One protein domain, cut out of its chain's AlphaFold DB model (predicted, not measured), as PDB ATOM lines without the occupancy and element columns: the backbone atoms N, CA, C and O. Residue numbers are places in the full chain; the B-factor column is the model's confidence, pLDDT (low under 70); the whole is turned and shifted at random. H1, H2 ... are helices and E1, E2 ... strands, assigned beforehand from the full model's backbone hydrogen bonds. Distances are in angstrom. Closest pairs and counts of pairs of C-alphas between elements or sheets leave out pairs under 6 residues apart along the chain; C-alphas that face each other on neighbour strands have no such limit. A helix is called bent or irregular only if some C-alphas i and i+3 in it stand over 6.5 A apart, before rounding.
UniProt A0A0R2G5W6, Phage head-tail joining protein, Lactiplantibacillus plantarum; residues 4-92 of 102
ATOM      1  N   ALA A   4     -26.989  26.847  34.703       82.94
ATOM      2  CA  ALA A   4     -27.563  25.739  35.469       82.94
ATOM      3  C   ALA A   4     -28.718  25.046  34.724       82.94
ATOM      4  O   ALA A   4     -28.814  23.821  34.722       82.94
ATOM      5  N   GLU A   5     -29.565  25.816  34.035       81.50
ATOM      6  CA  GLU A   5     -30.603  25.270  33.148       81.50
ATOM      7  C   GLU A   5     -29.995  24.471  31.991       81.50
ATOM      8  O   GLU A   5     -30.460  23.376  31.673       81.50
ATOM      9  N   ALA A   6     -28.935  25.002  31.376       83.94
ATOM     10  CA  ALA A   6     -28.239  24.352  30.274       83.94
ATOM     11  C   ALA A   6     -27.558  23.044  30.715       83.94
ATOM     12  O   ALA A   6     -27.573  22.069  29.967       83.94
ATOM     13  N   GLN A   7     -27.013  22.995  31.935       85.50
ATOM     14  CA  GLN A   7     -26.474  21.765  32.526       85.50
ATOM     15  C   GLN A   7     -27.561  20.711  32.743       85.50
ATOM     16  O   GLN A   7     -27.406  19.586  32.271       85.50
ATOM     17  N   ALA A   8     -28.682  21.085  33.368       86.88
ATOM     18  CA  ALA A   8     -29.802  20.171  33.586       86.88
ATOM     19  C   ALA A   8     -30.349  19.610  32.260       86.88
ATOM     20  O   ALA A   8     -30.617  18.414  32.146       86.88
ATOM     21  N   TYR A   9     -30.456  20.449  31.224       85.88
ATOM     22  CA  TYR A   9     -30.850  19.990  29.893       85.88
ATOM     23  C   TYR A   9     -29.812  19.050  29.265       85.88
ATOM     24  O   TYR A   9     -30.180  18.008  28.723       85.88
ATOM     25  N   ALA A  10     -28.519  19.373  29.359       85.94
ATOM     26  CA  ALA A  10     -27.454  18.540  28.805       85.94
ATOM     27  C   ALA A  10     -27.406  17.141  29.442       85.94
ATOM     28  O   ALA A  10     -27.113  16.168  28.748       85.94
ATOM     29  N   GLU A  11     -27.708  17.017  30.735       86.88
ATOM     30  CA  GLU A  11     -27.783  15.725  31.429       86.88
ATOM     31  C   GLU A  11     -28.928  14.851  30.911       86.88
ATOM     32  O   GLU A  11     -28.708  13.687  30.566       86.88
ATOM     33  N   VAL A  12     -30.132  15.419  30.787       87.06
ATOM     34  CA  VAL A  12     -31.292  14.713  30.217       87.06
ATOM     35  C   VAL A  12     -31.014  14.321  28.767       87.06
ATOM     36  O   VAL A  12     -31.235  13.176  28.375       87.06
ATOM     37  N   LEU A  13     -30.438  15.237  27.985       85.94
ATOM     38  CA  LEU A  13     -30.083  14.975  26.596       85.94
ATOM     39  C   LEU A  13     -29.050  13.847  26.478       85.94
ATOM     40  O   LEU A  13     -29.197  12.982  25.619       85.94
ATOM     41  N   ARG A  14     -28.032  13.802  27.349       85.75
ATOM     42  CA  ARG A  14     -27.057  12.698  27.385       85.75
ATOM     43  C   ARG A  14     -27.730  11.369  27.692       85.75
ATOM     44  O   ARG A  14     -27.459  10.398  26.994       85.75
ATOM     45  N   LYS A  15     -28.623  11.336  28.681       85.62
ATOM     46  CA  LYS A  15     -29.343  10.123  29.087       85.62
ATOM     47  C   LYS A  15     -30.200   9.547  27.957       85.62
ATOM     48  O   LYS A  15     -30.206   8.337  27.758       85.62
ATOM     49  N   ASN A  16     -30.892  10.412  27.222       85.31
ATOM     50  CA  ASN A  16     -31.833  10.006  26.177       85.31
ATOM     51  C   ASN A  16     -31.176   9.825  24.802       85.31
ATOM     52  O   ASN A  16     -31.759   9.218  23.906       85.31
ATOM     53  N   THR A  17     -29.962  10.342  24.604       81.94
ATOM     54  CA  THR A  17     -29.204  10.079  23.379       81.94
ATOM     55  C   THR A  17     -28.733   8.632  23.394       81.94
ATOM     56  O   THR A  17     -28.032   8.219  24.312       81.94
ATOM     57  N   LEU A  18     -29.083   7.867  22.363       72.56
ATOM     58  CA  LEU A  18     -28.644   6.481  22.219       72.56
ATOM     59  C   LEU A  18     -27.112   6.403  22.133       72.56
ATOM     60  O   LEU A  18     -26.481   7.125  21.353       72.56
ATOM     61  N   ARG A  19     -26.519   5.498  22.915       75.31
ATOM     62  CA  ARG A  19     -25.100   5.145  22.828       75.31
ATOM     63  C   ARG A  19     -24.970   3.786  22.159       75.31
ATOM     64  O   ARG A  19     -25.614   2.833  22.581       75.31
ATOM     65  N   SER A  20     -24.148   3.700  21.122       69.38
ATOM     66  CA  SER A  20     -23.739   2.412  20.565       69.38
ATOM     67  C   SER A  20     -22.603   1.822  21.396       69.38
ATOM     68  O   SER A  20     -21.697   2.559  21.778       69.38
ATOM     69  N   ASP A  21     -22.583   0.503  21.573       69.69
ATOM     70  CA  ASP A  21     -21.446  -0.204  22.190       69.69
ATOM     71  C   ASP A  21     -20.214  -0.282  21.270       69.69
ATOM     72  O   ASP A  21     -19.125  -0.648  21.702       69.69
ATOM     73  N   ASN A  22     -20.371   0.087  19.994       66.69
ATOM     74  CA  ASN A  22     -19.272   0.161  19.037       66.69
ATOM     75  C   ASN A  22     -18.334   1.319  19.386       66.69
ATOM     76  O   ASN A  22     -18.750   2.480  19.349       66.69
ATOM     77  N   ASP A  23     -17.073   0.996  19.672       62.94
ATOM     78  CA  ASP A  23     -16.017   1.972  19.931       62.94
ATOM     79  C   ASP A  23     -15.576   2.650  18.624       62.94
ATOM     80  O   ASP A  23     -14.666   2.208  17.918       62.94
ATOM     81  N   ASP A  24     -16.278   3.720  18.261       62.50
ATOM     82  CA  ASP A  24     -15.964   4.527  17.085       62.50
ATOM     83  C   ASP A  24     -14.922   5.601  17.446       62.50
ATOM     84  O   ASP A  24     -15.191   6.807  17.462       62.50
ATOM     85  N   SER A  25     -13.710   5.143  17.777       62.66
ATOM     86  CA  SER A  25     -12.593   5.962  18.286       62.66
ATOM     87  C   SER A  25     -12.221   7.162  17.401       62.66
ATOM     88  O   SER A  25     -11.683   8.158  17.886       62.66
ATOM     89  N   LYS A  26     -12.529   7.107  16.098       66.56
ATOM     90  CA  LYS A  26     -12.229   8.177  15.135       66.56
ATOM     91  C   LYS A  26     -13.217   9.337  15.201       66.56
ATOM     92  O   LYS A  26     -12.837  10.484  14.964       66.56
ATOM     93  N   TYR A  27     -14.489   9.046  15.457       61.75
ATOM     94  CA  TYR A  27     -15.560  10.032  15.340       61.75
ATOM     95  C   TYR A  27     -16.277  10.311  16.664       61.75
ATOM     96  O   TYR A  27     -16.997  11.312  16.719       61.75
ATOM     97  N   GLY A  28     -16.072   9.497  17.702       70.56
ATOM     98  CA  GLY A  28     -16.719   9.613  19.010       70.56
ATOM     99  C   GLY A  28     -18.232   9.379  18.959       70.56
ATOM    100  O   GLY A  28     -18.867   9.466  17.895       70.56
ATOM    101  N   HIS A  29     -18.842   9.119  20.116       77.50
ATOM    102  CA  HIS A  29     -20.285   8.922  20.180       77.50
ATOM    103  C   HIS A  29     -21.037  10.252  20.046       77.50
ATOM    104  O   HIS A  29     -20.515  11.346  20.291       77.50
ATOM    105  N   LEU A  30     -22.313  10.168  19.659       77.56
ATOM    106  CA  LEU A  30     -23.185  11.340  19.570       77.56
ATOM    107  C   LEU A  30     -23.354  12.021  20.940       77.56
ATOM    108  O   LEU A  30     -23.364  13.249  21.010       77.56
ATOM    109  N   GLN A  31     -23.389  11.229  22.017       80.19
ATOM    110  CA  GLN A  31     -23.412  11.699  23.406       80.19
ATOM    111  C   GLN A  31     -22.209  12.586  23.762       80.19
ATOM    112  O   GLN A  31     -22.378  13.619  24.411       80.19
ATOM    113  N   ASP A  32     -21.012  12.232  23.287       78.12
ATOM    114  CA  ASP A  32     -19.771  12.966  23.582       78.12
ATOM    115  C   ASP A  32     -19.718  14.326  22.874       78.12
ATOM    116  O   ASP A  32     -18.945  15.210  23.235       78.12
ATOM    117  N   ASN A  33     -20.567  14.516  21.860       80.38
ATOM    118  CA  ASN A  33     -20.678  15.764  21.111       80.38
ATOM    119  C   ASN A  33     -21.705  16.735  21.716       80.38
ATOM    120  O   ASN A  33     -21.975  17.776  21.108       80.38
ATOM    121  N   ILE A  34     -22.273  16.415  22.884       82.81
ATOM    122  CA  ILE A  34     -23.133  17.327  23.641       82.81
ATOM    123  C   ILE A  34     -22.251  18.340  24.370       82.81
ATOM    124  O   ILE A  34     -21.549  18.009  25.332       82.81
ATOM    125  N   ALA A  35     -22.317  19.585  23.909       81.50
ATOM    126  CA  ALA A  35     -21.551  20.703  24.425       81.50
ATOM    127  C   ALA A  35     -22.468  21.744  25.070       81.50
ATOM    128  O   ALA A  35     -23.607  21.955  24.645       81.50
ATOM    129  N   ILE A  36     -21.926  22.414  26.085       82.44
ATOM    130  CA  ILE A  36     -22.521  23.589  26.714       82.44
ATOM    131  C   ILE A  36     -21.660  24.782  26.304       82.44
ATOM    132  O   ILE A  36     -20.446  24.768  26.505       82.44
ATOM    133  N   GLN A  37     -22.275  25.790  25.698       78.25
ATOM    134  CA  GLN A  37     -21.625  27.023  25.273       78.25
ATOM    135  C   GLN A  37     -22.185  28.185  26.086       78.25
ATOM    136  O   GLN A  37     -23.386  28.423  26.089       78.25
ATOM    137  N   ASN A  38     -21.309  28.928  26.763       73.62
ATOM    138  CA  ASN A  38     -21.673  30.097  27.580       73.62
ATOM    139  C   ASN A  38     -21.879  31.377  26.748       73.62
ATOM    140  O   ASN A  38     -21.856  32.484  27.284       73.62
ATOM    141  N   SER A  39     -22.011  31.218  25.437       72.31
ATOM    142  CA  SER A  39     -22.267  32.275  24.474       72.31
ATOM    143  C   SER A  39     -23.574  31.990  23.753       72.31
ATOM    144  O   SER A  39     -23.995  30.837  23.631       72.31
ATOM    145  N   ASP A  40     -24.186  33.048  23.240       65.56
ATOM    146  CA  ASP A  40     -25.312  32.934  22.325       65.56
ATOM    147  C   ASP A  40     -24.897  32.301  20.982       65.56
ATOM    148  O   ASP A  40     -23.712  32.056  20.735       65.56
ATOM    149  N   VAL A  41     -25.867  32.063  20.096       68.12
ATOM    150  CA  VAL A  41     -25.653  31.469  18.763       68.12
ATOM    151  C   VAL A  41     -24.692  32.305  17.906       68.12
ATOM    152  O   VAL A  41     -23.938  31.745  17.113       68.12
ATOM    153  N   ASP A  42     -24.656  33.618  18.149       70.69
ATOM    154  CA  ASP A  42     -23.758  34.585  17.504       70.69
ATOM    155  C   ASP A  42     -22.409  34.757  18.236       70.69
ATOM    156  O   ASP A  42     -21.617  35.636  17.904       70.69
ATOM    157  N   GLY A  43     -22.133  33.956  19.272       66.81
ATOM    158  CA  GLY A  43     -20.891  34.032  20.053       66.81
ATOM    159  C   GLY A  43     -20.856  35.158  21.097       66.81
ATOM    160  O   GLY A  43     -19.831  35.371  21.743       66.81
ATOM    161  N   ILE A  44     -21.968  35.866  21.303       72.75
ATOM    162  CA  ILE A  44     -22.063  36.974  22.260       72.75
ATOM    163  C   ILE A  44     -22.241  36.426  23.682       72.75
ATOM    164  O   ILE A  44     -23.151  35.646  23.953       72.75
ATOM    165  N   VAL A  45     -21.400  36.872  24.618       71.25
ATOM    166  CA  VAL A  45     -21.511  36.527  26.045       71.25
ATOM    167  C   VAL A  45     -22.470  37.508  26.726       71.25
ATOM    168  O   VAL A  45     -22.060  38.493  27.332       71.25
ATOM    169  N   ASN A  46     -23.770  37.255  26.596       70.56
ATOM    170  CA  ASN A  46     -24.856  38.054  27.186       70.56
ATOM    171  C   ASN A  46     -25.430  37.432  28.480       70.56
ATOM    172  O   ASN A  46     -26.471  37.860  28.972       70.56
ATOM    173  N   GLY A  47     -24.766  36.410  29.033       63.75
ATOM    174  CA  GLY A  47     -25.263  35.636  30.177       63.75
ATOM    175  C   GLY A  47     -26.243  34.520  29.798       63.75
ATOM    176  O   GLY A  47     -26.718  33.810  30.686       63.75
ATOM    177  N   ASN A  48     -26.521  34.338  28.504       71.75
ATOM    178  CA  ASN A  48     -27.228  33.181  27.976       71.75
ATOM    179  C   ASN A  48     -26.256  32.004  27.795       71.75
ATOM    180  O   ASN A  48     -25.078  32.177  27.489       71.75
ATOM    181  N   THR A  49     -26.749  30.791  28.001       77.38
ATOM    182  CA  THR A  49     -25.998  29.553  27.797       77.38
ATOM    183  C   THR A  49     -26.805  28.627  26.899       77.38
ATOM    184  O   THR A  49     -28.003  28.433  27.111       77.38
ATOM    185  N   LEU A  50     -26.144  28.052  25.899       79.19
ATOM    186  CA  LEU A  50     -26.688  27.076  24.965       79.19
ATOM    187  C   LEU A  50     -26.199  25.675  25.328       79.19
ATOM    188  O   LEU A  50     -25.026  25.478  25.627       79.19
ATOM    189  N   ALA A  51     -27.082  24.685  25.250       81.12
ATOM    190  CA  ALA A  51     -26.726  23.275  25.359       81.12
ATOM    191  C   ALA A  51     -27.298  22.510  24.163       81.12
ATOM    192  O   ALA A  51     -28.445  22.721  23.767       81.12
ATOM    193  N   GLY A  52     -26.487  21.641  23.562       82.00
ATOM    194  CA  GLY A  52     -26.892  20.869  22.392       82.00
ATOM    195  C   GLY A  52     -25.729  20.140  21.734       82.00
ATOM    196  O   GLY A  52     -24.640  20.028  22.292       82.00
ATOM    197  N   PHE A  53     -25.962  19.639  20.525       82.25
ATOM    198  CA  PHE A  53     -24.935  18.953  19.746       82.25
ATOM    199  C   PHE A  53     -24.032  19.964  19.037       82.25
ATOM    200  O   PHE A  53     -24.519  20.898  18.408       82.25
ATOM    201  N   GLY A  54     -22.718  19.755  19.111       80.62
ATOM    202  CA  GLY A  54     -21.737  20.551  18.375       80.62
ATOM    203  C   GLY A  54     -21.672  20.164  16.894       80.62
ATOM    204  O   GLY A  54     -22.657  20.201  16.158       80.62
ATOM    205  N   LYS A  55     -20.497  19.716  16.440       77.38
ATOM    206  CA  LYS A  55     -20.230  19.382  15.024       77.38
ATOM    207  C   LYS A  55     -21.139  18.283  14.443       77.38
ATOM    208  O   LYS A  55     -21.237  18.157  13.227       77.38
ATOM    209  N   LYS A  56     -21.812  17.498  15.293       77.19
ATOM    210  CA  LYS A  56     -22.730  16.410  14.907       77.19
ATOM    211  C   LYS A  56     -24.217  16.768  15.010       77.19
ATOM    212  O   LYS A  56     -25.056  15.871  14.947       77.19
ATOM    213  N   ALA A  57     -24.570  18.049  15.127       81.25
ATOM    214  CA  ALA A  57     -25.970  18.478  15.204       81.25
ATOM    215  C   ALA A  57     -26.837  17.977  14.038       81.25
ATOM    216  O   ALA A  57     -28.002  17.640  14.233       81.25
ATOM    217  N   TYR A  58     -26.261  17.855  12.839       80.88
ATOM    218  CA  TYR A  58     -26.977  17.334  11.675       80.88
ATOM    219  C   TYR A  58     -27.395  15.862  11.843       80.88
ATOM    220  O   TYR A  58     -28.494  15.499  11.437       80.88
ATOM    221  N   ILE A  59     -26.561  15.027  12.483       82.88
ATOM    222  CA  ILE A  59     -26.874  13.615  12.764       82.88
ATOM    223  C   ILE A  59     -28.018  13.537  13.771       82.88
ATOM    224  O   ILE A  59     -28.980  12.807  13.549       82.88
ATOM    225  N   ALA A  60     -27.937  14.328  14.843       83.81
ATOM    226  CA  ALA A  60     -29.003  14.402  15.834       83.81
ATOM    227  C   ALA A  60     -30.331  14.837  15.201       83.81
ATOM    228  O   ALA A  60     -31.356  14.235  15.496       83.81
ATOM    229  N   ARG A  61     -30.311  15.808  14.275       85.31
ATOM    230  CA  ARG A  61     -31.509  16.226  13.534       85.31
ATOM    231  C   ARG A  61     -32.087  15.095  12.687       85.31
ATOM    232  O   ARG A  61     -33.283  14.855  12.743       85.31
ATOM    233  N   PHE A  62     -31.253  14.372  11.939       84.94
ATOM    234  CA  PHE A  62     -31.728  13.250  11.123       84.94
ATOM    235  C   PHE A  62     -32.325  12.113  11.952       84.94
ATOM    236  O   PHE A  62     -33.288  11.489  11.520       84.94
ATOM    237  N   LEU A  63     -31.768  11.839  13.130       85.56
ATOM    238  CA  LEU A  63     -32.323  10.849  14.050       85.56
ATOM    239  C   LEU A  63     -33.610  11.353  14.715       85.56
ATOM    240  O   LEU A  63     -34.545  10.577  14.905       85.56
ATOM    241  N   ASN A  64     -33.670  12.645  15.050       86.44
ATOM    242  CA  ASN A  64     -34.830  13.255  15.691       86.44
ATOM    243  C   ASN A  64     -36.031  13.329  14.747       86.44
ATOM    244  O   ASN A  64     -37.080  12.796  15.085       86.44
ATOM    245  N   ASP A  65     -35.849  13.933  13.571       86.44
ATOM    246  CA  ASP A  65     -36.921  14.242  12.613       86.44
ATOM    247  C   ASP A  65     -37.171  13.095  11.623       86.44
ATOM    248  O   ASP A  65     -38.165  13.082  10.898       86.44
ATOM    249  N   GLY A  66     -36.260  12.123  11.582       85.31
ATOM    250  CA  GLY A  66     -36.272  11.050  10.603       85.31
ATOM    251  C   GLY A  66     -35.795  11.503   9.221       85.31
ATOM    252  O   GLY A  66     -35.415  12.648   8.965       85.31
ATOM    253  N   THR A  67     -35.785  10.554   8.294       86.56
ATOM    254  CA  THR A  67     -35.520  10.790   6.871       86.56
ATOM    255  C   THR A  67     -36.503   9.971   6.041       86.56
ATOM    256  O   THR A  67     -37.212   9.122   6.571       86.56
ATOM    257  N   VAL A  68     -36.505  10.142   4.715       87.69
ATOM    258  CA  VAL A  68     -37.376   9.372   3.802       87.69
ATOM    259  C   VAL A  68     -37.310   7.851   4.040       87.69
ATOM    260  O   VAL A  68     -38.293   7.157   3.808       87.69
ATOM    261  N   LYS A  69     -36.167   7.323   4.504       90.50
ATOM    262  CA  LYS A  69     -35.945   5.882   4.726       90.50
ATOM    263  C   LYS A  69     -35.809   5.480   6.200       90.50
ATOM    264  O   LYS A  69     -35.490   4.328   6.472       90.50
ATOM    265  N   MET A  70     -35.994   6.399   7.147       86.44
ATOM    266  CA  MET A  70     -35.764   6.144   8.574       86.44
ATOM    267  C   MET A  70     -36.785   6.901   9.417       86.44
ATOM    268  O   MET A  70     -36.924   8.112   9.266       86.44
ATOM    269  N   ALA A  71     -37.473   6.193  10.312       87.69
ATOM    270  CA  ALA A  71     -38.458   6.801  11.197       87.69
ATOM    271  C   ALA A  71     -37.813   7.793  12.179       87.69
ATOM    272  O   ALA A  71     -36.678   7.606  12.621       87.69
ATOM    273  N   ALA A  72     -38.566   8.838  12.507       88.62
ATOM    274  CA  ALA A  72     -38.225   9.812  13.530       88.62
ATOM    275  C   ALA A  72     -38.230   9.159  14.918       88.62
ATOM    276  O   ALA A  72     -39.098   8.338  15.220       88.62
ATOM    277  N   THR A  73     -37.273   9.532  15.764       85.19
ATOM    278  CA  THR A  73     -37.215   9.062  17.160       85.19
ATOM    279  C   THR A  73     -37.628  10.130  18.164       85.19
ATOM    280  O   THR A  73     -37.876   9.791  19.312       85.19
ATOM    281  N   HIS A  74     -37.687  11.404  17.754       86.38
ATOM    282  CA  HIS A  74     -38.076  12.549  18.591       86.38
ATOM    283  C   HIS A  74     -37.309  12.697  19.920       86.38
ATOM    284  O   HIS A  74     -37.712  13.459  20.797       86.38
ATOM    285  N   PHE A  75     -36.165  12.021  20.070       84.81
ATOM    286  CA  PHE A  75     -35.447  11.950  21.341       84.81
ATOM    287  C   PHE A  75     -34.967  13.320  21.842       84.81
ATOM    288  O   PHE A  75     -34.901  13.542  23.052       84.81
ATOM    289  N   VAL A  76     -34.639  14.260  20.945       85.50
ATOM    290  CA  VAL A  76     -34.212  15.614  21.329       85.50
ATOM    291  C   VAL A  76     -35.400  16.416  21.844       85.50
ATOM    292  O   VAL A  76     -35.269  17.123  22.844       85.50
ATOM    293  N   ASP A  77     -36.550  16.297  21.186       86.69
ATOM    294  CA  ASP A  77     -37.770  17.010  21.566       86.69
ATOM    295  C   ASP A  77     -38.366  16.462  22.864       86.69
ATOM    296  O   ASP A  77     -38.762  17.235  23.742       86.69
ATOM    297  N   ASP A  78     -38.331  15.144  23.046       88.38
ATOM    298  CA  ASP A  78     -38.709  14.495  24.298       88.38
ATOM    299  C   ASP A  78     -37.775  14.911  25.437       88.38
ATOM    300  O   ASP A  78     -38.246  15.346  26.487       88.38
ATOM    301  N   SER A  79     -36.458  14.930  25.197       87.25
ATOM    302  CA  SER A  79     -35.482  15.422  26.180       87.25
ATOM    303  C   SER A  79     -35.719  16.880  26.558       87.25
ATOM    304  O   SER A  79     -35.580  17.253  27.723       87.25
ATOM    305  N   ARG A  80     -36.092  17.731  25.593       85.81
ATOM    306  CA  ARG A  80     -36.446  19.129  25.874       85.81
ATOM    307  C   ARG A  80     -37.638  19.189  26.805       85.81
ATOM    308  O   ARG A  80     -37.546  19.871  27.821       85.81
ATOM    309  N   ARG A  81     -38.713  18.463  26.497       88.81
ATOM    310  CA  ARG A  81     -39.937  18.444  27.304       88.81
ATOM    311  C   ARG A  81     -39.677  17.917  28.716       88.81
ATOM    312  O   ARG A  81     -40.092  18.556  29.675       88.81
ATOM    313  N   GLU A  82     -38.941  16.817  28.846       88.56
ATOM    314  CA  GLU A  82     -38.585  16.219  30.142       88.56
ATOM    315  C   GLU A  82     -37.696  17.134  30.990       88.56
ATOM    316  O   GLU A  82     -37.871  17.243  32.203       88.56
ATOM    317  N   SER A  83     -36.753  17.834  30.358       88.25
ATOM    318  CA  SER A  83     -35.821  18.707  31.073       88.25
ATOM    319  C   SER A  83     -36.435  20.012  31.575       88.25
ATOM    320  O   SER A  83     -35.817  20.653  32.420       88.25
ATOM    321  N   GLN A  84     -37.618  20.422  31.094       87.00
ATOM    322  CA  GLN A  84     -38.205  21.730  31.422       87.00
ATOM    323  C   GLN A  84     -38.327  21.951  32.930       87.00
ATOM    324  O   GLN A  84     -37.913  22.995  33.431       87.00
ATOM    325  N   GLU A  85     -38.853  20.969  33.663       88.25
ATOM    326  CA  GLU A  85     -39.049  21.105  35.107       88.25
ATOM    327  C   GLU A  85     -37.710  21.145  35.857       88.25
ATOM    328  O   GLU A  85     -37.516  21.971  36.753       88.25
ATOM    329  N   ALA A  86     -36.763  20.285  35.473       87.50
ATOM    330  CA  ALA A  86     -35.434  20.229  36.078       87.50
ATOM    331  C   ALA A  86     -34.634  21.513  35.810       87.50
ATOM    332  O   ALA A  86     -34.071  22.099  36.736       87.50
ATOM    333  N   ALA A  87     -34.649  21.991  34.565       86.69
ATOM    334  CA  ALA A  87     -34.032  23.245  34.166       86.69
ATOM    335  C   ALA A  87     -34.661  24.417  34.926       86.69
ATOM    336  O   ALA A  87     -33.938  25.193  35.547       86.69
ATOM    337  N   PHE A  88     -35.993  24.503  34.984       86.88
ATOM    338  CA  PHE A  88     -36.678  25.573  35.707       86.88
ATOM    339  C   PHE A  88     -36.327  25.589  37.202       86.88
ATOM    340  O   PHE A  88     -36.029  26.648  37.754       86.88
ATOM    341  N   LYS A  89     -36.289  24.425  37.864       88.19
ATOM    342  CA  LYS A  89     -35.844  24.318  39.266       88.19
ATOM    343  C   LYS A  89     -34.396  24.783  39.442       88.19
ATOM    344  O   LYS A  89     -34.112  25.515  40.392       88.19
ATOM    345  N   ALA A  90     -33.500  24.405  38.531       86.81
ATOM    346  CA  ALA A  90     -32.100  24.825  38.557       86.81
ATOM    347  C   ALA A  90     -31.955  26.348  38.377       86.81
ATOM    348  O   ALA A  90     -31.260  27.003  39.157       86.81
ATOM    349  N   GLY A  91     -32.676  26.933  37.417       83.75
ATOM    350  CA  GLY A  91     -32.729  28.380  37.198       83.75
ATOM    351  C   GLY A  91     -33.277  29.135  38.409       83.75
ATOM    352  O   GLY A  91     -32.675  30.108  38.868       83.75
ATOM    353  N   MET A  92     -34.363  28.635  39.002       85.69
ATOM    354  CA  MET A  92     -34.958  29.185  40.222       85.69
ATOM    355  C   MET A  92     -34.000  29.152  41.416       85.69
ATOM    356  O   MET A  92     -33.969  30.103  42.196       85.69
TER     357      MET A  92
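This is residues 4 to 92 of the 102 residues of the protein "Phage head-tail joining protein" of Lactiplantibacillus plantarum (UniProt A0A0R2G5W6). Helix H1 lies between the bent helix H3 on one side and a small hairpin of strands E1 and E2 on the other, while the short helix H2 meets the first arm of H3 near its beginning, the two making a corner. The printed part has 89 residues with three named helices and two named strands, in the order H1, E1, E2, H2, H3; the two strands make one antiparallel sheet, the residues in named elements are mostly helix, and the whole is compact at a radius of gyration of the C-alphas of 13.9 A, spanning 40 by 27 by 25 A.

H1, residues 4 to 16, comes closest to E2, residues 50 to 53, at the C-alphas of Ala 6 and Ala 51, 5.3 A. E1, residues 34 to 37, forms an antiparallel hairpin with E2; N 35 and O 52 are 2.9 A apart, within hydrogen-bond range. H3, residues 75 to 92, was assigned as one helix by its hydrogen bonds but is bent, C-alphas 82 and 85 being 7.0 A apart; its arms are H3a, residues 75 to 82, and H3b, residues 85 to 92. H1 touches H3b with residues 4 to 9 alone, closest C-alphas Glu 5 and Ala 87, 4.1 A, at a shallow tilt of 18 degrees, opposite ways. H2, residues 57 to 65, touches H3a about perpendicular at 80 degrees, closest C-alphas Asn 64 and Phe 75, 5.8 A. In H1, H2, H3a and H3b every O i to N i+4 pair is within hydrogen-bond range.

H1 runs 18.8 A from C-alpha 4 at (-27.563, 25.739, 35.469); E1 is 9.9 A long, E2 9.8 A, H2 12.0 A and H3a 10.3 A; H3b, 10.4 A long, ends at C-alpha 92 at (-34.958, 29.185, 40.222).

The printed part has no cut; the farthest C-alphas, Lys 69 and Met 92, are 42.5 A apart. The links H1 to E1 and E1 to E2 are long; residues 20 to 27, 40 to 41, 43 and 47 have pLDDT under 70.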